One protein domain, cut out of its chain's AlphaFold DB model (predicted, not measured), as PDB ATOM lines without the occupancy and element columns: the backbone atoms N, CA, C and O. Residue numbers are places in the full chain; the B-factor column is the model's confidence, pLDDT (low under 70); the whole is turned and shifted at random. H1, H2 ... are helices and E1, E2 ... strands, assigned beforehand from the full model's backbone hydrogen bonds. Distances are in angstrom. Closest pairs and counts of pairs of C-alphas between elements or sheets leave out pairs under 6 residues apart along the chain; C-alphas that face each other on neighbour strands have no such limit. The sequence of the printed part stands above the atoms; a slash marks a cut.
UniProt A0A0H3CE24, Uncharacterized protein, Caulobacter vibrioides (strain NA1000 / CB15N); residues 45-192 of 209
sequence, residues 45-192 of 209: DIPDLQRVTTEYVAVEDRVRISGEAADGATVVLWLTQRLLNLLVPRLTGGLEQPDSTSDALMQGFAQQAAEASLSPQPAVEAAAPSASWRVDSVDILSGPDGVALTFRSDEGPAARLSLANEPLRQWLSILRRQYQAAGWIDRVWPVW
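AT A GLANCE: This is residues 45 to 192 of the 209 residues of an uncharacterized protein of Caulobacter vibrioides (strain NA1000 / CB15N) (UniProt A0A0H3CE24). One strongly twisted sheet of seven strands folds back on itself into two leaves that face each other, E4 E3 E2 and E7 E6 E5, with E1 as the hinge; H1 and H3 cover one face of it, side by side. H2 lies off the sheet and meets H3 with its residues 111 to 115 alone, making a corner about perpendicular to it, and the long loop of residues 117 to 130 leads from H2 back to the edge strand E4. The printed part has 148 residues, with E1 E2 E3 H1 H2 E4 E5 E6 E7 H3 along the chain, and the class is mixed, helices and strands. The sheet, order E4 E3 E2 E1 E7 E6 E5, is mixed; the whole is compact, with a radius of gyration of the C-alphas of 15.3 A, and spans 47 by 31 by 30 A.

IN THESE COORDINATES: E1, residues 48 to 57, begins at C-alpha 48 (-19.054, -14.082, 42.788), measures 23.6 A and bends by 75 degrees at residue 51. E2 is residues 62 to 69, 22.1 A; E3 74 to 79, 16.4 A; E4 131 to 134, 10.4 A. E5 is residues 137 to 143, 19.6 A; E6 146 to 153, 23.2 A; E7 156 to 164, 24.7 A. H1 is residues 81 to 94, 20.3 A; H2 101 to 116, 22.7 A; H3 165 to 181, 24.5 A, ending at C-alpha 181 (-32.298, -4.171, 20.328).

HOW THE PARTS SIT: E1 E2 E3 and E5 E6 E7 are meanders, each strand the antiparallel neighbour of the one before; N 53 and O 66 are 2.8 A apart, N 65 and O 77 2.8 A, N 139 and O 150 2.9 A, N 149 and O 161 2.8 A. E1 and E7 are parallel, with N 49 and O 160 at 2.8 A. E3, H1 H2, E4 form a strand-helix-strand unit, two parallel neighbour strands with helices between, its crossover left-handed; N 78 and O 133 are 2.8 A apart. H3 is on the sheet at a height of 8.2 A, and H1 is on the same face at 7.8 A. H1 and H3 are close but not clearly touching, C-alphas 88 and 172 being 7.9 A apart. H2 touches H3 about perpendicular, at 83 degrees, closest C-alphas Ala 114 and Gln 170, 5.8 A. Every O i to N i+4 pair is within hydrogen-bond range in H2 and H3, and 8 of 10 in H1.

THE WHOLE: The outline is only just elongated; the C-alphas farthest apart, of Ser 100 and Ala 128, are 47.9 A apart. The printed part has no cut, and the link H2 to E4 is long. Mean pLDDT of the printed part is 78.9; residues 94 to 104, 108, 111 and 113 to 130 are under 70.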
ATOM      1  N   ASP A  45     -15.767  -8.489  50.307       70.38
ATOM      2  CA  ASP A  45     -16.089  -9.765  49.693       70.38
ATOM      3  C   ASP A  45     -16.781  -9.437  48.373       70.38
ATOM      4  O   ASP A  45     -17.906  -8.936  48.344       70.38
ATOM      5  N   ILE A  46     -16.031  -9.556  47.278       79.31
ATOM      6  CA  ILE A  46     -16.529  -9.223  45.950       79.31
ATOM      7  C   ILE A  46     -17.492 -10.350  45.582       79.31
ATOM      8  O   ILE A  46     -17.043 -11.491  45.466       79.31
ATOM      9  N   PRO A  47     -18.787 -10.071  45.366       84.69
ATOM     10  CA  PRO A  47     -19.757 -11.125  45.129       84.69
ATOM     11  C   PRO A  47     -19.414 -11.876  43.838       84.69
ATOM     12  O   PRO A  47     -19.309 -11.268  42.767       84.69
ATOM     13  N   ASP A  48     -19.245 -13.197  43.941       88.12
ATOM     14  CA  ASP A  48     -19.054 -14.082  42.788       88.12
ATOM     15  C   ASP A  48     -20.420 -14.521  42.246       88.12
ATOM     16  O   ASP A  48     -21.190 -15.232  42.903       88.12
ATOM     17  N   LEU A  49     -20.748 -14.036  41.052       88.00
ATOM     18  CA  LEU A  49     -22.052 -14.194  40.423       88.00
ATOM     19  C   LEU A  49     -22.174 -15.586  39.798       88.00
ATOM     20  O   LEU A  49     -21.425 -15.951  38.890       88.00
ATOM     21  N   GLN A  50     -23.176 -16.348  40.233       82.50
ATOM     22  CA  GLN A  50     -23.463 -17.683  39.701       82.50
ATOM     23  C   GLN A  50     -24.488 -17.665  38.571       82.50
ATOM     24  O   GLN A  50     -24.453 -18.509  37.673       82.50
ATOM     25  N   ARG A  51     -25.420 -16.711  38.622       81.00
ATOM     26  CA  ARG A  51     -26.457 -16.519  37.608       81.00
ATOM     27  C   ARG A  51     -26.470 -15.064  37.202       81.00
ATOM     28  O   ARG A  51     -26.392 -14.190  38.057       81.00
ATOM     29  N   VAL A  52     -26.599 -14.805  35.906       86.38
ATOM     30  CA  VAL A  52     -26.700 -13.444  35.378       86.38
ATOM     31  C   VAL A  52     -27.829 -13.341  34.368       86.38
ATOM     32  O   VAL A  52     -28.027 -14.229  33.544       86.38
ATOM     33  N   THR A  53     -28.562 -12.235  34.422       85.19
ATOM     34  CA  THR A  53     -29.566 -11.837  33.435       85.19
ATOM     35  C   THR A  53     -29.087 -10.553  32.782       85.19
ATOM     36  O   THR A  53     -28.797  -9.593  33.485       85.19
ATOM     37  N   THR A  54     -28.984 -10.530  31.454       89.50
ATOM     38  CA  THR A  54     -28.518  -9.358  30.699       89.50
ATOM     39  C   THR A  54     -29.657  -8.797  29.860       89.50
ATOM     40  O   THR A  54     -30.268  -9.533  29.091       89.50
ATOM     41  N   GLU A  55     -29.935  -7.502  29.976       87.50
ATOM     42  CA  GLU A  55     -30.985  -6.836  29.203       87.50
ATOM     43  C   GLU A  55     -30.610  -5.398  28.843       87.50
ATOM     44  O   GLU A  55     -29.819  -4.751  29.517       87.50
ATOM     45  N   TYR A  56     -31.206  -4.878  27.778       89.50
ATOM     46  CA  TYR A  56     -31.086  -3.478  27.391       89.50
ATOM     47  C   TYR A  56     -32.275  -2.704  27.953       89.50
ATOM     48  O   TYR A  56     -33.426  -3.097  27.755       89.50
ATOM     49  N   VAL A  57     -31.995  -1.597  28.634       88.25
ATOM     50  CA  VAL A  57     -33.000  -0.719  29.231       88.25
ATOM     51  C   VAL A  57     -33.043   0.578  28.434       88.25
ATOM     52  O   VAL A  57     -32.181   1.441  28.582       88.25
ATOM     53  N   ALA A  58     -34.079   0.723  27.605       83.81
ATOM     54  CA  ALA A  58     -34.211   1.840  26.666       83.81
ATOM     55  C   ALA A  58     -34.323   3.219  27.340       83.81
ATOM     56  O   ALA A  58     -33.875   4.208  26.775       83.81
ATOM     57  N   VAL A  59     -34.911   3.293  28.540       83.81
ATOM     58  CA  VAL A  59     -35.059   4.562  29.282       83.81
ATOM     59  C   VAL A  59     -33.702   5.114  29.730       83.81
ATOM     60  O   VAL A  59     -33.500   6.322  29.724       83.81
ATOM     61  N   GLU A  60     -32.773   4.226  30.084       84.81
ATOM     62  CA  GLU A  60     -31.430   4.572  30.570       84.81
ATOM     63  C   GLU A  60     -30.371   4.563  29.453       84.81
ATOM     64  O   GLU A  60     -29.236   4.984  29.679       84.81
ATOM     65  N   ASP A  61     -30.726   4.045  28.271       87.56
ATOM     66  CA  ASP A  61     -29.831   3.730  27.147       87.56
ATOM     67  C   ASP A  61     -28.584   2.933  27.577       87.56
ATOM     68  O   ASP A  61     -27.435   3.243  27.248       87.56
ATOM     69  N   ARG A  62     -28.807   1.905  28.401       90.00
ATOM     70  CA  ARG A  62     -27.747   1.086  29.005       90.00
ATOM     71  C   ARG A  62     -28.130  -0.379  29.047       90.00
ATOM     72  O   ARG A  62     -29.306  -0.739  29.085       90.00
ATOM     73  N   VAL A  63     -27.110  -1.228  29.087       90.62
ATOM     74  CA  VAL A  63     -27.287  -2.655  29.352       90.62
ATOM     75  C   VAL A  63     -27.205  -2.882  30.854       90.62
ATOM     76  O   VAL A  63     -26.262  -2.445  31.509       90.62
ATOM     77  N   ARG A  64     -28.204  -3.564  31.396       91.06
ATOM     78  CA  ARG A  64     -28.271  -4.008  32.780       91.06
ATOM     79  C   ARG A  64     -27.875  -5.475  32.854       91.06
ATOM     80  O   ARG A  64     -28.391  -6.288  32.091       91.06
ATOM     81  N   ILE A  65     -26.999  -5.809  33.795       91.31
ATOM     82  CA  ILE A  65     -26.736  -7.182  34.218       91.31
ATOM     83  C   ILE A  65     -27.234  -7.336  35.649       91.31
ATOM     84  O   ILE A  65     -26.711  -6.699  36.557       91.31
ATOM     85  N   SER A  66     -28.231  -8.185  35.854       89.00
ATOM     86  CA  SER A  66     -28.683  -8.598  37.182       89.00
ATOM     87  C   SER A  66     -28.022  -9.925  37.522       89.00
ATOM     88  O   SER A  66     -28.293 -10.929  36.863       89.00
ATOM     89  N   GLY A  67     -27.131  -9.922  38.503       86.94
ATOM     90  CA  GLY A  67     -26.436 -11.095  39.006       86.94
ATOM     91  C   GLY A  67     -27.035 -11.612  40.312       86.94
ATOM     92  O   GLY A  67     -27.509 -10.823  41.125       86.94
ATOM     93  N   GLU A  68     -26.983 -12.922  40.516       85.19
ATOM     94  CA  GLU A  68     -27.271 -13.598  41.784       85.19
ATOM     95  C   GLU A  68     -25.996 -14.315  42.249       85.19
ATOM     96  O   GLU A  68     -25.405 -15.092  41.487       85.19
ATOM     97  N   ALA A  69     -25.555 -14.016  43.470       83.75
ATOM     98  CA  ALA A  69     -24.407 -14.643  44.117       83.75
ATOM     99  C   ALA A  69     -24.808 -15.933  44.861       83.75
ATOM    100  O   ALA A  69     -25.987 -16.260  44.993       83.75
ATOM    101  N   ALA A  70     -23.816 -16.695  45.333       77.75
ATOM    102  CA  ALA A  70     -24.022 -17.994  45.992       77.75
ATOM    103  C   ALA A  70     -24.875 -17.927  47.276       77.75
ATOM    104  O   ALA A  70     -25.513 -18.908  47.653       77.75
ATOM    105  N   ASP A  71     -24.864 -16.779  47.947       77.38
ATOM    106  CA  ASP A  71     -25.638 -16.473  49.150       77.38
ATOM    107  C   ASP A  71     -27.074 -16.001  48.839       77.38
ATOM    108  O   ASP A  71     -27.843 -15.707  49.756       77.38
ATOM    109  N   GLY A  72     -27.448 -15.940  47.556       77.06
ATOM    110  CA  GLY A  72     -28.729 -15.420  47.080       77.06
ATOM    111  C   GLY A  72     -28.788 -13.891  47.008       77.06
ATOM    112  O   GLY A  72     -29.841 -13.342  46.674       77.06
ATOM    113  N   ALA A  73     -27.692 -13.179  47.301       80.81
ATOM    114  CA  ALA A  73     -27.639 -11.734  47.140       80.81
ATOM    115  C   ALA A  73     -27.756 -11.365  45.658       80.81
ATOM    116  O   ALA A  73     -27.124 -11.971  44.789       80.81
ATOM    117  N   THR A  74     -28.563 -10.342  45.366       84.56
ATOM    118  CA  THR A  74     -28.748  -9.857  43.996       84.56
ATOM    119  C   THR A  74     -28.021  -8.538  43.794       84.56
ATOM    120  O   THR A  74     -28.166  -7.596  44.574       84.56
ATOM    121  N   VAL A  75     -27.237  -8.462  42.722       86.75
ATOM    122  CA  VAL A  75     -26.448  -7.284  42.357       86.75
ATOM    123  C   VAL A  75     -26.864  -6.828  40.971       86.75
ATOM    124  O   VAL A  75     -27.007  -7.636  40.058       86.75
ATOM    125  N   VAL A  76     -27.045  -5.525  40.790       90.44
ATOM    126  CA  VAL A  76     -27.350  -4.938  39.483       90.44
ATOM    127  C   VAL A  76     -26.158  -4.133  38.994       90.44
ATOM    128  O   VAL A  76     -25.729  -3.190  39.646       90.44
ATOM    129  N   LEU A  77     -25.656  -4.466  37.813       91.44
ATOM    130  CA  LEU A  77     -24.546  -3.796  37.150       91.44
ATOM    131  C   LEU A  77     -25.058  -3.078  35.901       91.44
ATOM    132  O   LEU A  77     -25.716  -3.676  35.051       91.44
ATOM    133  N   TRP A  78     -24.724  -1.802  35.759       92.69
ATOM    134  CA  TRP A  78     -25.059  -1.004  34.585       92.69
ATOM    135  C   TRP A  78     -23.834  -0.815  33.702       92.69
ATOM    136  O   TRP A  78     -22.856  -0.188  34.111       92.69
ATOM    137  N   LEU A  79     -23.916  -1.305  32.468       92.19
ATOM    138  CA  LEU A  79     -22.894  -1.142  31.446       92.19
ATOM    139  C   LEU A  79     -23.329  -0.116  30.409       92.19
ATOM    140  O   LEU A  79     -24.441  -0.132  29.877       92.19
ATOM    141  N   THR A  80     -22.399   0.779  30.100       91.56
ATOM    142  CA  THR A  80     -22.559   1.743  29.012       91.56
ATOM    143  C   THR A  80     -22.190   1.109  27.675       91.56
ATOM    144  O   THR A  80     -21.339   0.218  27.620       91.56
ATOM    145  N   GLN A  81     -22.749   1.635  26.584       90.50
ATOM    146  CA  GLN A  81     -22.336   1.268  25.228       90.50
ATOM    147  C   GLN A  81     -20.817   1.383  25.046       90.50
ATOM    148  O   GLN A  81     -20.176   0.481  24.517       90.50
ATOM    149  N   ARG A  82     -20.218   2.480  25.532       90.06
ATOM    150  CA  ARG A  82     -18.773   2.719  25.427       90.06
ATOM    151  C   ARG A  82     -17.960   1.584  26.049       90.06
ATOM    152  O   ARG A  82     -16.980   1.154  25.454       90.06
ATOM    153  N   LEU A  83     -18.358   1.112  27.230       90.00
ATOM    154  CA  LEU A  83     -17.673   0.014  27.907       90.00
ATOM    155  C   LEU A  83     -17.841  -1.302  27.136       90.00
ATOM    156  O   LEU A  83     -16.865  -2.018  26.943       90.00
ATOM    157  N   LEU A  84     -19.044  -1.586  26.634       89.81
ATOM    158  CA  LEU A  84     -19.298  -2.779  25.822       89.81
ATOM    159  C   LEU A  84     -18.486  -2.785  24.523       89.81
ATOM    160  O   LEU A  84     -17.916  -3.814  24.173       89.81
ATOM    161  N   ASN A  85     -18.342  -1.633  23.866       89.94
ATOM    162  CA  ASN A  85     -17.526  -1.494  22.657       89.94
ATOM    163  C   ASN A  85     -16.040  -1.792  22.899       89.94
ATOM    164  O   ASN A  85     -15.338  -2.188  21.973       89.94
ATOM    165  N   LEU A  86     -15.560  -1.596  24.129       89.38
ATOM    166  CA  LEU A  86     -14.199  -1.950  24.532       89.38
ATOM    167  C   LEU A  86     -14.097  -3.415  24.972       89.38
ATOM    168  O   LEU A  86     -13.080  -4.056  24.716       89.38
ATOM    169  N   LEU A  87     -15.135  -3.934  25.630       88.62
ATOM    170  CA  LEU A  87     -15.161  -5.276  26.202       88.62
ATOM    171  C   LEU A  87     -15.314  -6.365  25.133       88.62
ATOM    172  O   LEU A  87     -14.557  -7.333  25.149       88.62
ATOM    173  N   VAL A  88     -16.257  -6.206  24.195       89.19
ATOM    174  CA  VAL A  88     -16.588  -7.238  23.196       89.19
ATOM    175  C   VAL A  88     -15.351  -7.686  22.404       89.19
ATOM    176  O   VAL A  88     -15.057  -8.879  22.453       89.19
ATOM    177  N   PRO A  89     -14.539  -6.794  21.798       85.94
ATOM    178  CA  PRO A  89     -13.362  -7.218  21.036       85.94
ATOM    179  C   PRO A  89     -12.328  -7.988  21.867       85.94
ATOM    180  O   PRO A  89     -11.631  -8.859  21.348       85.94
ATOM    181  N   ARG A  90     -12.213  -7.678  23.167       87.06
ATOM    182  CA  ARG A  90     -11.276  -8.351  24.081       87.06
ATOM    183  C   ARG A  90     -11.736  -9.763  24.414       87.06
ATOM    184  O   ARG A  90     -10.916 -10.674  24.429       87.06
ATOM    185  N   LEU A  91     -13.037  -9.944  24.630       85.81
ATOM    186  CA  LEU A  91     -13.631 -11.257  24.876       85.81
ATOM    187  C   LEU A  91     -13.573 -12.140  23.633       85.81
ATOM    188  O   LEU A  91     -13.221 -13.311  23.724       85.81
ATOM    189  N   THR A  92     -13.881 -11.575  22.467       82.62
ATOM    190  CA  THR A  92     -13.891 -12.331  21.213       82.62
ATOM    191  C   THR A  92     -12.496 -12.655  20.711       82.62
ATOM    192  O   THR A  92     -12.324 -13.698  20.102       82.62
ATOM    193  N   GLY A  93     -11.501 -11.800  20.972       75.94
ATOM    194  CA  GLY A  93     -10.102 -12.095  20.655       75.94
ATOM    195  C   GLY A  93      -9.473 -13.163  21.557       75.94
ATOM    196  O   GLY A  93      -8.457 -13.739  21.184       75.94
ATOM    197  N   GLY A  94     -10.061 -13.419  22.733       69.31
ATOM    198  CA  GLY A  94      -9.661 -14.508  23.631       69.31
ATOM    199  C   GLY A  94     -10.287 -15.865  23.286       69.31
ATOM    200  O   GLY A  94      -9.802 -16.888  23.756       69.31
ATOM    201  N   LEU A  95     -11.342 -15.881  22.464       69.88
ATOM    202  CA  LEU A  95     -11.861 -17.095  21.836       69.88
ATOM    203  C   LEU A  95     -11.009 -17.368  20.591       69.88
ATOM    204  O   LEU A  95     -10.753 -16.431  19.839       69.88
ATOM    205  N   GLU A  96     -10.549 -18.610  20.403       61.78
ATOM    206  CA  GLU A  96      -9.682 -19.032  19.286       61.78
ATOM    207  C   GLU A  96     -10.015 -18.285  17.985       61.78
ATOM    208  O   GLU A  96     -11.106 -18.429  17.422       61.78
ATOM    209  N   GLN A  97      -9.085 -17.433  17.544       57.91
ATOM    210  CA  GLN A  97      -9.281 -16.665  16.326       57.91
ATOM    211  C   GLN A  97      -9.228 -17.620  15.139       57.91
ATOM    212  O   GLN A  97      -8.332 -18.463  15.071       57.91
ATOM    213  N   PRO A  98     -10.177 -17.518  14.203       55.59
ATOM    214  CA  PRO A  98     -10.102 -18.321  13.009       55.59
ATOM    215  C   PRO A  98      -8.976 -17.799  12.111       55.59
ATOM    216  O   PRO A  98      -9.139 -16.787  11.431       55.59
ATOM    217  N   ASP A  99      -7.843 -18.500  12.104       58.38
ATOM    218  CA  ASP A  99      -6.706 -18.205  11.222       58.38
ATOM    219  C   ASP A  99      -6.981 -18.642   9.770       58.38
ATOM    220  O   ASP A  99      -6.293 -18.236   8.831       58.38
ATOM    221  N   SER A 100      -8.028 -19.446   9.565       64.81
ATOM    222  CA  SER A 100      -8.496 -19.895   8.259       64.81
ATOM    223  C   SER A 100     -10.023 -19.852   8.131       64.81
ATOM    224  O   SER A 100     -10.771 -19.841   9.109       64.81
ATOM    225  N   THR A 101     -10.526 -19.892   6.892       62.16
ATOM    226  CA  THR A 101     -11.968 -20.030   6.612       62.16
ATOM    227  C   THR A 101     -12.559 -21.301   7.233       62.16
ATOM    228  O   THR A 101     -13.714 -21.297   7.649       62.16
ATOM    229  N   SER A 102     -11.771 -22.377   7.330       64.00
ATOM    230  CA  SER A 102     -12.187 -23.619   7.989       64.00
ATOM    231  C   SER A 102     -12.391 -23.413   9.490       64.00
ATOM    232  O   SER A 102     -13.379 -23.888  10.048       64.00
ATOM    233  N   ASP A 103     -11.505 -22.653  10.130       60.94
ATOM    234  CA  ASP A 103     -11.619 -22.342  11.554       60.94
ATOM    235  C   ASP A 103     -12.817 -21.426  11.813       60.94
ATOM    236  O   ASP A 103     -13.548 -21.631  12.777       60.94
ATOM    237  N   ALA A 104     -13.102 -20.473  10.916       65.62
ATOM    238  CA  ALA A 104     -14.275 -19.602  11.035       65.62
ATOM    239  C   ALA A 104     -15.582 -20.409  11.005       65.62
ATOM    240  O   ALA A 104     -16.496 -20.139  11.785       65.62
ATOM    241  N   LEU A 105     -15.642 -21.440  10.157       71.31
ATOM    242  CA  LEU A 105     -16.769 -22.371  10.101       71.31
ATOM    243  C   LEU A 105     -16.881 -23.210  11.383       71.31
ATOM    244  O   LEU A 105     -17.983 -23.360  11.906       71.31
ATOM    245  N   MET A 106     -15.767 -23.718  11.929       71.31
ATOM    246  CA  MET A 106     -15.779 -24.444  13.210       71.31
ATOM    247  C   MET A 106     -16.253 -23.564  14.370       71.31
ATOM    248  O   MET A 106     -17.069 -24.008  15.179       71.31
ATOM    249  N   GLN A 107     -15.806 -22.306  14.424       72.38
ATOM    250  CA  GLN A 107     -16.278 -21.330  15.408       72.38
ATOM    251  C   GLN A 107     -17.783 -21.067  15.261       72.38
ATOM    252  O   GLN A 107     -18.498 -21.032  16.265       72.38
ATOM    253  N   GLY A 108     -18.280 -20.956  14.023       69.19
ATOM    254  CA  GLY A 108     -19.709 -20.848  13.725       69.19
ATOM    255  C   GLY A 108     -20.513 -22.041  14.255       69.19
ATOM    256  O   GLY A 108     -21.512 -21.849  14.949       69.19
ATOM    257  N   PHE A 109     -20.042 -23.273  14.033       72.38
ATOM    258  CA  PHE A 109     -20.688 -24.475  14.572       72.38
ATOM    259  C   PHE A 109     -20.668 -24.527  16.104       72.38
ATOM    260  O   PHE A 109     -21.683 -24.861  16.718       72.38
ATOM    261  N   ALA A 110     -19.547 -24.165  16.737       71.75
ATOM    262  CA  ALA A 110     -19.446 -24.093  18.194       71.75
ATOM    263  C   ALA A 110     -20.433 -23.066  18.775       71.75
ATOM    264  O   ALA A 110     -21.090 -23.337  19.781       71.75
ATOM    265  N   GLN A 111     -20.592 -21.917  18.110       65.88
ATOM    266  CA  GLN A 111     -21.585 -20.913  18.484       65.88
ATOM    267  C   GLN A 111     -23.014 -21.460  18.359       65.88
ATOM    268  O   GLN A 111     -23.815 -21.296  19.276       65.88
ATOM    269  N   GLN A 112     -23.334 -22.148  17.259       71.19
ATOM    270  CA  GLN A 112     -24.657 -22.740  17.038       71.19
ATOM    271  C   GLN A 112     -25.004 -23.809  18.077       71.19
ATOM    272  O   GLN A 112     -26.121 -23.817  18.593       71.19
ATOM    273  N   ALA A 113     -24.057 -24.688  18.411       66.50
ATOM    274  CA  ALA A 113     -24.241 -25.691  19.457       66.50
ATOM    275  C   ALA A 113     -24.524 -25.028  20.813       66.50
ATOM    276  O   ALA A 113     -25.471 -25.404  21.505       66.50
ATOM    277  N   ALA A 114     -23.770 -23.977  21.145       65.06
ATOM    278  CA  ALA A 114     -23.958 -23.216  22.368       65.06
ATOM    279  C   ALA A 114     -25.344 -22.535  22.410       65.06
ATOM    280  O   ALA A 114     -26.036 -22.604  23.425       65.06
ATOM    281  N   GLU A 115     -25.804 -21.928  21.311       64.88
ATOM    282  CA  GLU A 115     -27.156 -21.353  21.229       64.88
ATOM    283  C   GLU A 115     -28.265 -22.414  21.331       64.88
ATOM    284  O   GLU A 115     -29.304 -22.146  21.932       64.88
ATOM    285  N   ALA A 116     -28.064 -23.610  20.773       60.59
ATOM    286  CA  ALA A 116     -29.044 -24.696  20.812       60.59
ATOM    287  C   ALA A 116     -29.189 -25.319  22.212       60.59
ATOM    288  O   ALA A 116     -30.287 -25.720  22.599       60.59
ATOM    289  N   SER A 117     -28.108 -25.346  22.998       60.03
ATOM    290  CA  SER A 117     -28.110 -25.777  24.405       60.03
ATOM    291  C   SER A 117     -28.826 -24.792  25.346       60.03
ATOM    292  O   SER A 117     -29.044 -25.089  26.525       60.03
ATOM    293  N   LEU A 118     -29.197 -23.607  24.851       53.25
ATOM    294  CA  LEU A 118     -29.781 -22.524  25.634       53.25
ATOM    295  C   LEU A 118     -31.247 -22.831  25.999       53.25
ATOM    296  O   LEU A 118     -32.185 -22.532  25.260       53.25
ATOM    297  N   SER A 119     -31.457 -23.431  27.171       47.09
ATOM    298  CA  SER A 119     -32.798 -23.738  27.686       47.09
ATOM    299  C   SER A 119     -33.453 -22.489  28.309       47.09
ATOM    300  O   SER A 119     -32.853 -21.877  29.197       47.09
ATOM    301  N   PRO A 120     -34.679 -22.098  27.905       43.44
ATOM    302  CA  PRO A 120     -35.388 -20.959  28.490       43.44
ATOM    303  C   PRO A 120     -35.714 -21.218  29.968       43.44
ATOM    304  O   PRO A 120     -36.309 -22.243  30.300       43.44
ATOM    305  N   GLN A 121     -35.357 -20.296  30.864       41.75
ATOM    306  CA  GLN A 121     -35.638 -20.395  32.304       41.75
ATOM    307  C   GLN A 121     -36.245 -19.091  32.854       41.75
ATOM    308  O   GLN A 121     -36.057 -18.032  32.249       41.75
ATOM    309  N   PRO A 122     -36.987 -19.145  33.983       42.69
ATOM    310  CA  PRO A 122     -37.627 -17.969  34.574       42.69
ATOM    311  C   PRO A 122     -36.601 -16.919  35.037       42.69
ATOM    312  O   PRO A 122     -35.556 -17.264  35.590       42.69
ATOM    313  N   ALA A 123     -36.919 -15.639  34.793       45.09
ATOM    314  CA  ALA A 123     -36.058 -14.486  35.068       45.09
ATOM    315  C   ALA A 123     -35.678 -14.393  36.545       45.09
ATOM    316  O   ALA A 123     -36.538 -14.547  37.413       45.09
ATOM    317  N   VAL A 124     -34.429 -14.020  36.824       50.34
ATOM    318  CA  VAL A 124     -34.098 -13.457  38.135       50.34
ATOM    319  C   VAL A 124     -34.644 -12.030  38.158       50.34
ATOM    320  O   VAL A 124     -34.014 -11.093  37.667       50.34
ATOM    321  N   GLU A 125     -35.861 -11.864  38.669       45.81
ATOM    322  CA  GLU A 125     -36.383 -10.543  39.000       45.81
ATOM    323  C   GLU A 125     -35.680 -10.057  40.268       45.81
ATOM    324  O   GLU A 125     -35.981 -10.496  41.375       45.81
ATOM    325  N   ALA A 126     -34.731  -9.134  40.113       46.75
ATOM    326  CA  ALA A 126     -34.204  -8.366  41.233       46.75
ATOM    327  C   ALA A 126     -35.305  -7.404  41.722       46.75
ATOM    328  O   ALA A 126     -35.327  -6.231  41.356       46.75
ATOM    329  N   ALA A 127     -36.274  -7.919  42.485       45.81
ATOM    330  CA  ALA A 127     -37.393  -7.141  43.022       45.81
ATOM    331  C   ALA A 127     -36.926  -6.070  44.030       45.81
ATOM    332  O   ALA A 127     -37.578  -5.042  44.190       45.81
ATOM    333  N   ALA A 128     -35.767  -6.286  44.652       50.88
ATOM    334  CA  ALA A 128     -35.022  -5.299  45.422       50.88
ATOM    335  C   ALA A 128     -33.532  -5.672  45.341       50.88
ATOM    336  O   ALA A 128     -33.092  -6.529  46.106       50.88
ATOM    337  N   PRO A 129     -32.766  -5.124  44.379       58.19
ATOM    338  CA  PRO A 129     -31.345  -5.423  44.308       58.19
ATOM    339  C   PRO A 129     -30.665  -4.961  45.594       58.19
ATOM    340  O   PRO A 129     -30.851  -3.819  46.016       58.19
ATOM    341  N   SER A 130     -29.871  -5.842  46.199       60.47
ATOM    342  CA  SER A 130     -29.103  -5.542  47.409       60.47
ATOM    343  C   SER A 130     -28.117  -4.395  47.167       60.47
ATOM    344  O   SER A 130     -27.821  -3.624  48.075       60.47
ATOM    345  N   ALA A 131     -27.630  -4.274  45.928       74.06
ATOM    346  CA  ALA A 131     -26.783  -3.182  45.472       74.06
ATOM    347  C   ALA A 131     -26.942  -2.942  43.961       74.06
ATOM    348  O   ALA A 131     -27.178  -3.879  43.188       74.06
ATOM    349  N   SER A 132     -26.785  -1.687  43.528       85.75
ATOM    350  CA  SER A 132     -26.762  -1.312  42.113       85.75
ATOM    351  C   SER A 132     -25.549  -0.441  41.802       85.75
ATOM    352  O   SER A 132     -25.370   0.606  42.414       85.75
ATOM    353  N   TRP A 133     -24.751  -0.858  40.818       88.62
ATOM    354  CA  TRP A 133     -23.468  -0.251  40.476       88.62
ATOM    355  C   TRP A 133     -23.422   0.177  39.016       88.62
ATOM    356  O   TRP A 133     -23.855  -0.553  38.118       88.62
ATOM    357  N   ARG A 134     -22.833   1.342  38.752       89.94
ATOM    358  CA  ARG A 134     -22.401   1.714  37.404       89.94
ATOM    359  C   ARG A 134     -20.990   1.186  37.194       89.94
ATOM    360  O   ARG A 134     -20.078   1.576  37.909       89.94
ATOM    361  N   VAL A 135     -20.812   0.354  36.177       90.19
ATOM    362  CA  VAL A 135     -19.497  -0.193  35.844       90.19
ATOM    363  C   VAL A 135     -18.729   0.811  34.984       90.19
ATOM    364  O   VAL A 135     -19.204   1.215  33.915       90.19
ATOM    365  N   ASP A 136     -17.540   1.208  35.429       86.38
ATOM    366  CA  ASP A 136     -16.602   2.034  34.657       86.38
ATOM    367  C   ASP A 136     -15.486   1.218  34.000       86.38
ATOM    368  O   ASP A 136     -15.041   1.577  32.905       86.38
ATOM    369  N   SER A 137     -15.078   0.114  34.626       86.38
ATOM    370  CA  SER A 137     -13.985  -0.735  34.163       86.38
ATOM    371  C   SER A 137     -14.262  -2.213  34.436       86.38
ATOM    372  O   SER A 137     -15.022  -2.587  35.330       86.38
ATOM    373  N   VAL A 138     -13.687  -3.070  33.593       89.88
ATOM    374  CA  VAL A 138     -13.787  -4.525  33.715       89.88
ATOM    375  C   VAL A 138     -12.386  -5.087  33.585       89.88
ATOM    376  O   VAL A 138     -11.772  -4.964  32.525       89.88
ATOM    377  N   ASP A 139     -11.899  -5.705  34.656       87.69
ATOM    378  CA  ASP A 139     -10.654  -6.462  34.617       87.69
ATOM    379  C   ASP A 139     -10.951  -7.848  34.035       87.69
ATOM    380  O   ASP A 139     -11.869  -8.543  34.482       87.69
ATOM    381  N   ILE A 140     -10.188  -8.237  33.013       87.94
ATOM    382  CA  ILE A 140     -10.375  -9.486  32.272       87.94
ATOM    383  C   ILE A 140      -9.187 -10.394  32.558       87.94
ATOM    384  O   ILE A 140      -8.046 -10.046  32.254       87.94
ATOM    385  N   LEU A 141      -9.466 -11.578  33.094       86.75
ATOM    386  CA  LEU A 141      -8.495 -12.655  33.220       86.75
ATOM    387  C   LEU A 141      -8.928 -13.813  32.323       86.75
ATOM    388  O   LEU A 141      -9.914 -14.489  32.611       86.75
ATOM    389  N   SER A 142      -8.196 -14.033  31.235       81.88
ATOM    390  CA  SER A 142      -8.451 -15.121  30.286       81.88
ATOM    391  C   SER A 142      -7.517 -16.300  30.554       81.88
ATOM    392  O   SER A 142      -6.322 -16.110  30.778       81.88
ATOM    393  N   GLY A 143      -8.061 -17.513  30.509       79.69
ATOM    394  CA  GLY A 143      -7.325 -18.774  30.563       79.69
ATOM    395  C   GLY A 143      -7.793 -19.732  29.459       79.69
ATOM    396  O   GLY A 143      -8.701 -19.392  28.705       79.69
ATOM    397  N   PRO A 144      -7.198 -20.934  29.354       71.62
ATOM    398  CA  PRO A 144      -7.559 -21.904  28.315       71.62
ATOM    399  C   PRO A 144      -9.020 -22.384  28.417       71.62
ATOM    400  O   PRO A 144      -9.659 -22.638  27.399       71.62
ATOM    401  N   ASP A 145      -9.572 -22.449  29.631       78.00
ATOM    402  CA  ASP A 145     -10.905 -23.009  29.890       78.00
ATOM    403  C   ASP A 145     -12.025 -21.954  29.975       78.00
ATOM    404  O   ASP A 145     -13.208 -22.298  30.070       78.00
ATOM    405  N   GLY A 146     -11.683 -20.659  29.947       83.81
ATOM    406  CA  GLY A 146     -12.666 -19.588  30.081       83.81
ATOM    407  C   GLY A 146     -12.099 -18.225  30.461       83.81
ATOM    408  O   GLY A 146     -10.901 -17.956  30.378       83.81
ATOM    409  N   VAL A 147     -12.996 -17.351  30.912       87.56
ATOM    410  CA  VAL A 147     -12.701 -15.978  31.321       87.56
ATOM    411  C   VAL A 147     -13.290 -15.675  32.696       87.56
ATOM    412  O   VAL A 147     -14.408 -16.078  33.015       87.56
ATOM    413  N   ALA A 148     -12.555 -14.917  33.501       88.69
ATOM    414  CA  ALA A 148     -13.070 -14.271  34.698       88.69
ATOM    415  C   ALA A 148     -13.116 -12.754  34.483       88.69
ATOM    416  O   ALA A 148     -12.129 -12.139  34.079       88.69
ATOM    417  N   LEU A 149     -14.275 -12.165  34.761       90.56
ATOM    418  CA  LEU A 149     -14.557 -10.740  34.642       90.56
ATOM    419  C   LEU A 149     -14.750 -10.164  36.034       90.56
ATOM    420  O   LEU A 149     -15.617 -10.622  36.772       90.56
ATOM    421  N   THR A 150     -13.962  -9.154  36.388       91.19
ATOM    422  CA  THR A 150     -14.177  -8.380  37.615       91.19
ATOM    423  C   THR A 150     -14.700  -7.010  37.224       91.19
ATOM    424  O   THR A 150     -13.983  -6.207  36.630       91.19
ATOM    425  N   PHE A 151     -15.970  -6.759  37.521       91.06
ATOM    426  CA  PHE A 151     -16.619  -5.480  37.273       91.06
ATOM    427  C   PHE A 151     -16.227  -4.501  38.369       91.06
ATOM    428  O   PHE A 151     -16.322  -4.821  39.555       91.06
ATOM    429  N   ARG A 152     -15.813  -3.299  37.978       89.38
ATOM    430  CA  ARG A 152     -15.408  -2.239  38.895       89.38
ATOM    431  C   ARG A 152     -16.261  -0.999  38.693       89.38
ATOM    432  O   ARG A 152     -16.658  -0.669  37.572       89.38
ATOM    433  N   SER A 153     -16.548  -0.383  39.825       88.31
ATOM    434  CA  SER A 153     -17.191   0.912  39.971       88.31
ATOM    435  C   SER A 153     -16.180   1.925  40.519       88.31
ATOM    436  O   SER A 153     -15.056   1.570  40.896       88.31
ATOM    437  N   ASP A 154     -16.608   3.177  40.618       82.81
ATOM    438  CA  ASP A 154     -15.868   4.263  41.251       82.81
ATOM    439  C   ASP A 154     -15.584   3.997  42.736       82.81
ATOM    440  O   ASP A 154     -14.560   4.442  43.252       82.81
ATOM    441  N   GLU A 155     -16.433   3.207  43.394       78.44
ATOM    442  CA  GLU A 155     -16.255   2.759  44.781       78.44
ATOM    443  C   GLU A 155     -15.357   1.512  44.918       78.44
ATOM    444  O   GLU A 155     -15.042   1.088  46.029       78.44
ATOM    445  N   GLY A 156     -14.894   0.930  43.804       79.19
ATOM    446  CA  GLY A 156     -14.043  -0.261  43.784       79.19
ATOM    447  C   GLY A 156     -14.697  -1.480  43.120       79.19
ATOM    448  O   GLY A 156     -15.628  -1.338  42.320       79.19
ATOM    449  N   PRO A 157     -14.175  -2.699  43.363       82.50
ATOM    450  CA  PRO A 157     -14.699  -3.919  42.754       82.50
ATOM    451  C   PRO A 157     -16.148  -4.200  43.176       82.50
ATOM    452  O   PRO A 157     -16.441  -4.352  44.356       82.50
ATOM    453  N   ALA A 158     -17.045  -4.286  42.194       86.25
ATOM    454  CA  ALA A 158     -18.485  -4.403  42.403       86.25
ATOM    455  C   ALA A 158     -18.980  -5.857  42.375       86.25
ATOM    456  O   ALA A 158     -19.869  -6.218  43.140       86.25
ATOM    457  N   ALA A 159     -18.445  -6.684  41.469       89.00
ATOM    458  CA  ALA A 159     -18.809  -8.095  41.337       89.00
ATOM    459  C   ALA A 159     -17.806  -8.855  40.461       89.00
ATOM    460  O   ALA A 159     -17.130  -8.260  39.615       89.00
ATOM    461  N   ARG A 160     -17.770 -10.181  40.602       89.94
ATOM    462  CA  ARG A 160     -17.011 -11.085  39.732       89.94
ATOM    463  C   ARG A 160     -17.948 -12.036  38.994       89.94
ATOM    464  O   ARG A 160     -18.941 -12.486  39.544       89.94
ATOM    465  N   LEU A 161     -17.642 -12.327  37.735       90.50
ATOM    466  CA  LEU A 161     -18.343 -13.311  36.917       90.50
ATOM    467  C   LEU A 161     -17.319 -14.192  36.206       90.50
ATOM    468  O   LEU A 161     -16.525 -13.698  35.408       90.50
ATOM    469  N   SER A 162     -17.363 -15.494  36.467       88.88
ATOM    470  CA  SER A 162     -16.498 -16.474  35.806       88.88
ATOM    471  C   SER A 162     -17.311 -17.307  34.814       88.88
ATOM    472  O   SER A 162     -18.305 -17.931  35.184       88.88
ATOM    473  N   LEU A 163     -16.901 -17.313  33.545       85.81
ATOM    474  CA  LEU A 163     -17.572 -18.019  32.452       85.81
ATOM    475  C   LEU A 163     -16.586 -18.955  31.757       85.81
ATOM    476  O   LEU A 163     -15.538 -18.519  31.286       85.81
ATOM    477  N   ALA A 164     -16.947 -20.233  31.639       86.62
ATOM    478  CA  ALA A 164     -16.246 -21.156  30.750       86.62
ATOM    479  C   ALA A 164     -16.491 -20.786  29.272       86.62
ATOM    480  O   ALA A 164     -17.416 -20.029  28.965       86.62
ATOM    481  N   ASN A 165     -15.703 -21.343  28.350       82.38
ATOM    482  CA  ASN A 165     -15.762 -20.999  26.921       82.38
ATOM    483  C   ASN A 165     -17.168 -21.120  26.295       82.38
ATOM    484  O   ASN A 165     -17.584 -20.238  25.545       82.38
ATOM    485  N   GLU A 166     -17.922 -22.177  26.608       80.62
ATOM    486  CA  GLU A 166     -19.285 -22.357  26.085       80.62
ATOM    487  C   GLU A 166     -20.286 -21.342  26.688       80.62
ATOM    488  O   GLU A 166     -20.886 -20.592  25.915       80.62
ATOM    489  N   PRO A 167     -20.417 -21.188  28.023       81.62
ATOM    490  CA  PRO A 167     -21.219 -20.115  28.623       81.62
ATOM    491  C   PRO A 167     -20.836 -18.701  28.164       81.62
ATOM    492  O   PRO A 167     -21.709 -17.852  27.992       81.62
ATOM    493  N   LEU A 168     -19.547 -18.437  27.926       86.19
ATOM    494  CA  LEU A 168     -19.069 -17.163  27.386       86.19
ATOM    495  C   LEU A 168     -19.647 -16.900  25.991       86.19
ATOM    496  O   LEU A 168     -20.175 -15.818  25.741       86.19
ATOM    497  N   ARG A 169     -19.600 -17.891  25.095       84.69
ATOM    498  CA  ARG A 169     -20.194 -17.803  23.749       84.69
ATOM    499  C   ARG A 169     -21.689 -17.532  23.801       84.69
ATOM    500  O   ARG A 169     -22.192 -16.671  23.079       84.69
ATOM    501  N   GLN A 170     -22.395 -18.226  24.685       81.19
ATOM    502  CA  GLN A 170     -23.826 -18.020  24.871       81.19
ATOM    503  C   GLN A 170     -24.133 -16.613  25.405       81.19
ATOM    504  O   GLN A 170     -25.069 -15.955  24.943       81.19
ATOM    505  N   TRP A 171     -23.331 -16.123  26.353       88.88
ATOM    506  CA  TRP A 171     -23.475 -14.775  26.888       88.88
ATOM    507  C   TRP A 171     -23.179 -13.697  25.835       88.88
ATOM    508  O   TRP A 171     -23.921 -12.717  25.745       88.88
ATOM    509  N   LEU A 172     -22.184 -13.907  24.966       87.88
ATOM    510  CA  LEU A 172     -21.905 -13.041  23.815       87.88
ATOM    511  C   LEU A 172     -23.096 -12.973  22.844       87.88
ATOM    512  O   LEU A 172     -23.466 -11.876  22.425       87.88
ATOM    513  N   SER A 173     -23.766 -14.097  22.562       84.12
ATOM    514  CA  SER A 173     -25.012 -14.105  21.774       84.12
ATOM    515  C   SER A 173     -26.111 -13.246  22.404       84.12
ATOM    516  O   SER A 173     -26.813 -12.517  21.699       84.12
ATOM    517  N   ILE A 174     -26.276 -13.302  23.729       85.88
ATOM    518  CA  ILE A 174     -27.270 -12.481  24.436       85.88
ATOM    519  C   ILE A 174     -26.894 -11.005  24.353       85.88
ATOM    520  O   ILE A 174     -27.732 -10.185  23.981       85.88
ATOM    521  N   LEU A 175     -25.636 -10.662  24.641       88.88
ATOM    522  CA  LEU A 175     -25.144  -9.291  24.529       88.88
ATOM    523  C   LEU A 175     -25.376  -8.724  23.129       88.88
ATOM    524  O   LEU A 175     -25.849  -7.597  23.016       88.88
ATOM    525  N   ARG A 176     -25.127  -9.508  22.074       86.69
ATOM    526  CA  ARG A 176     -25.377  -9.086  20.693       86.69
ATOM    527  C   ARG A 176     -26.853  -8.805  20.432       86.69
ATOM    528  O   ARG A 176     -27.177  -7.765  19.866       86.69
ATOM    529  N   ARG A 177     -27.767  -9.661  20.903       86.00
ATOM    530  CA  ARG A 177     -29.221  -9.408  20.797       86.00
ATOM    531  C   ARG A 177     -29.625  -8.122  21.517       86.00
ATOM    532  O   ARG A 177     -30.428  -7.356  20.989       86.00
ATOM    533  N   GLN A 178     -29.046  -7.848  22.687       87.50
ATOM    534  CA  GLN A 178     -29.289  -6.595  23.406       87.50
ATOM    535  C   GLN A 178     -28.713  -5.379  22.673       87.50
ATOM    536  O   GLN A 178     -29.356  -4.333  22.627       87.50
ATOM    537  N   TYR A 179     -27.546  -5.535  22.054       86.94
ATOM    538  CA  TYR A 179     -26.886  -4.514  21.247       86.94
ATOM    539  C   TYR A 179     -27.715  -4.159  19.995       86.94
ATOM    540  O   TYR A 179     -27.932  -2.984  19.696       86.94
ATOM    541  N   GLN A 180     -28.271  -5.170  19.321       86.19
ATOM    542  CA  GLN A 180     -29.200  -5.006  18.198       86.19
ATOM    543  C   GLN A 180     -30.521  -4.358  18.631       86.19
ATOM    544  O   GLN A 180     -31.012  -3.455  17.957       86.19
ATOM    545  N   ALA A 181     -31.081  -4.768  19.776       82.75
ATOM    546  CA  ALA A 181     -32.298  -4.171  20.328       82.75
ATOM    547  C   ALA A 181     -32.122  -2.683  20.687       82.75
ATOM    548  O   ALA A 181     -33.086  -1.922  20.608       82.75
ATOM    549  N   ALA A 182     -30.902  -2.269  21.041       85.31
ATOM    550  CA  ALA A 182     -30.541  -0.877  21.291       85.31
ATOM    551  C   ALA A 182     -30.374  -0.038  20.009       85.31
ATOM    552  O   ALA A 182     -30.288   1.186  20.077       85.31
ATOM    553  N   GLY A 183     -30.315  -0.670  18.831       84.56
ATOM    554  CA  GLY A 183     -30.054   0.017  17.562       84.56
ATOM    555  C   GLY A 183     -28.632   0.580  17.453       84.56
ATOM    556  O   GLY A 183     -28.378   1.485  16.657       84.56
ATOM    557  N   TRP A 184     -27.703   0.076  18.265       86.00
ATOM    558  CA  TRP A 184     -26.313   0.504  18.253       86.00
ATOM    559  C   TRP A 184     -25.560  -0.070  17.040       86.00
ATOM    560  O   TRP A 184     -25.906  -1.117  16.498       86.00
ATOM    561  N   ILE A 185     -24.499   0.615  16.601       82.06
ATOM    562  CA  ILE A 185     -23.714   0.214  15.420       82.06
ATOM    563  C   ILE A 185     -22.929  -1.078  15.710       82.06
ATOM    564  O   ILE A 185     -22.012  -1.061  16.533       82.06
ATOM    565  N   ASP A 186     -23.259  -2.169  15.011       76.75
ATOM    566  CA  ASP A 186     -22.796  -3.556  15.259       76.75
ATOM    567  C   ASP A 186     -21.355  -3.856  14.777       76.75
ATOM    568  O   ASP A 186     -21.017  -4.992  14.482       76.75
ATOM    569  N   ARG A 187     -20.472  -2.851  14.678       78.44
ATOM    570  CA  ARG A 187     -19.113  -3.002  14.091       78.44
ATOM    571  C   ARG A 187     -18.082  -3.673  15.004       78.44
ATOM    572  O   ARG A 187     -16.948  -3.880  14.587       78.44
ATOM    573  N   VAL A 188     -18.438  -3.917  16.260       80.69
ATOM    574  CA  VAL A 188     -17.527  -4.478  17.271       80.69
ATOM    575  C   VAL A 188     -17.540  -6.005  17.294       80.69
ATOM    576  O   VAL A 188     -16.716  -6.604  17.980       80.69
ATOM    577  N   TRP A 189     -18.466  -6.627  16.560       82.44
ATOM    578  CA  TRP A 189     -18.627  -8.073  16.525       82.44
ATOM    579  C   TRP A 189     -17.809  -8.690  15.387       82.44
ATOM    580  O   TRP A 189     -17.729  -8.116  14.304       82.44
ATOM    581  N   PRO A 190     -17.180  -9.850  15.621       79.19
ATOM    582  CA  PRO A 190     -16.453 -10.577  14.598       79.19
ATOM    583  C   PRO A 190     -17.405 -11.246  13.601       79.19
ATOM    584  O   PRO A 190     -18.496 -11.691  13.961       79.19
ATOM    585  N   VAL A 191     -16.919 -11.420  12.370       72.38
ATOM    586  CA  VAL A 191     -17.681 -11.980  11.239       72.38
ATOM    587  C   VAL A 191     -18.234 -13.381  11.519       72.38
ATOM    588  O   VAL A 191     -19.334 -13.705  11.098       72.38
ATOM    589  N   TRP A 192     -17.525 -14.219  12.279       74.44
ATOM    590  CA  TRP A 192     -18.003 -15.570  12.612       74.44
ATOM    591  C   TRP A 192     -19.222 -15.579  13.548       74.44
ATOM    592  O   TRP A 192     -19.914 -16.590  13.630       74.44
TER     593      TRP A 192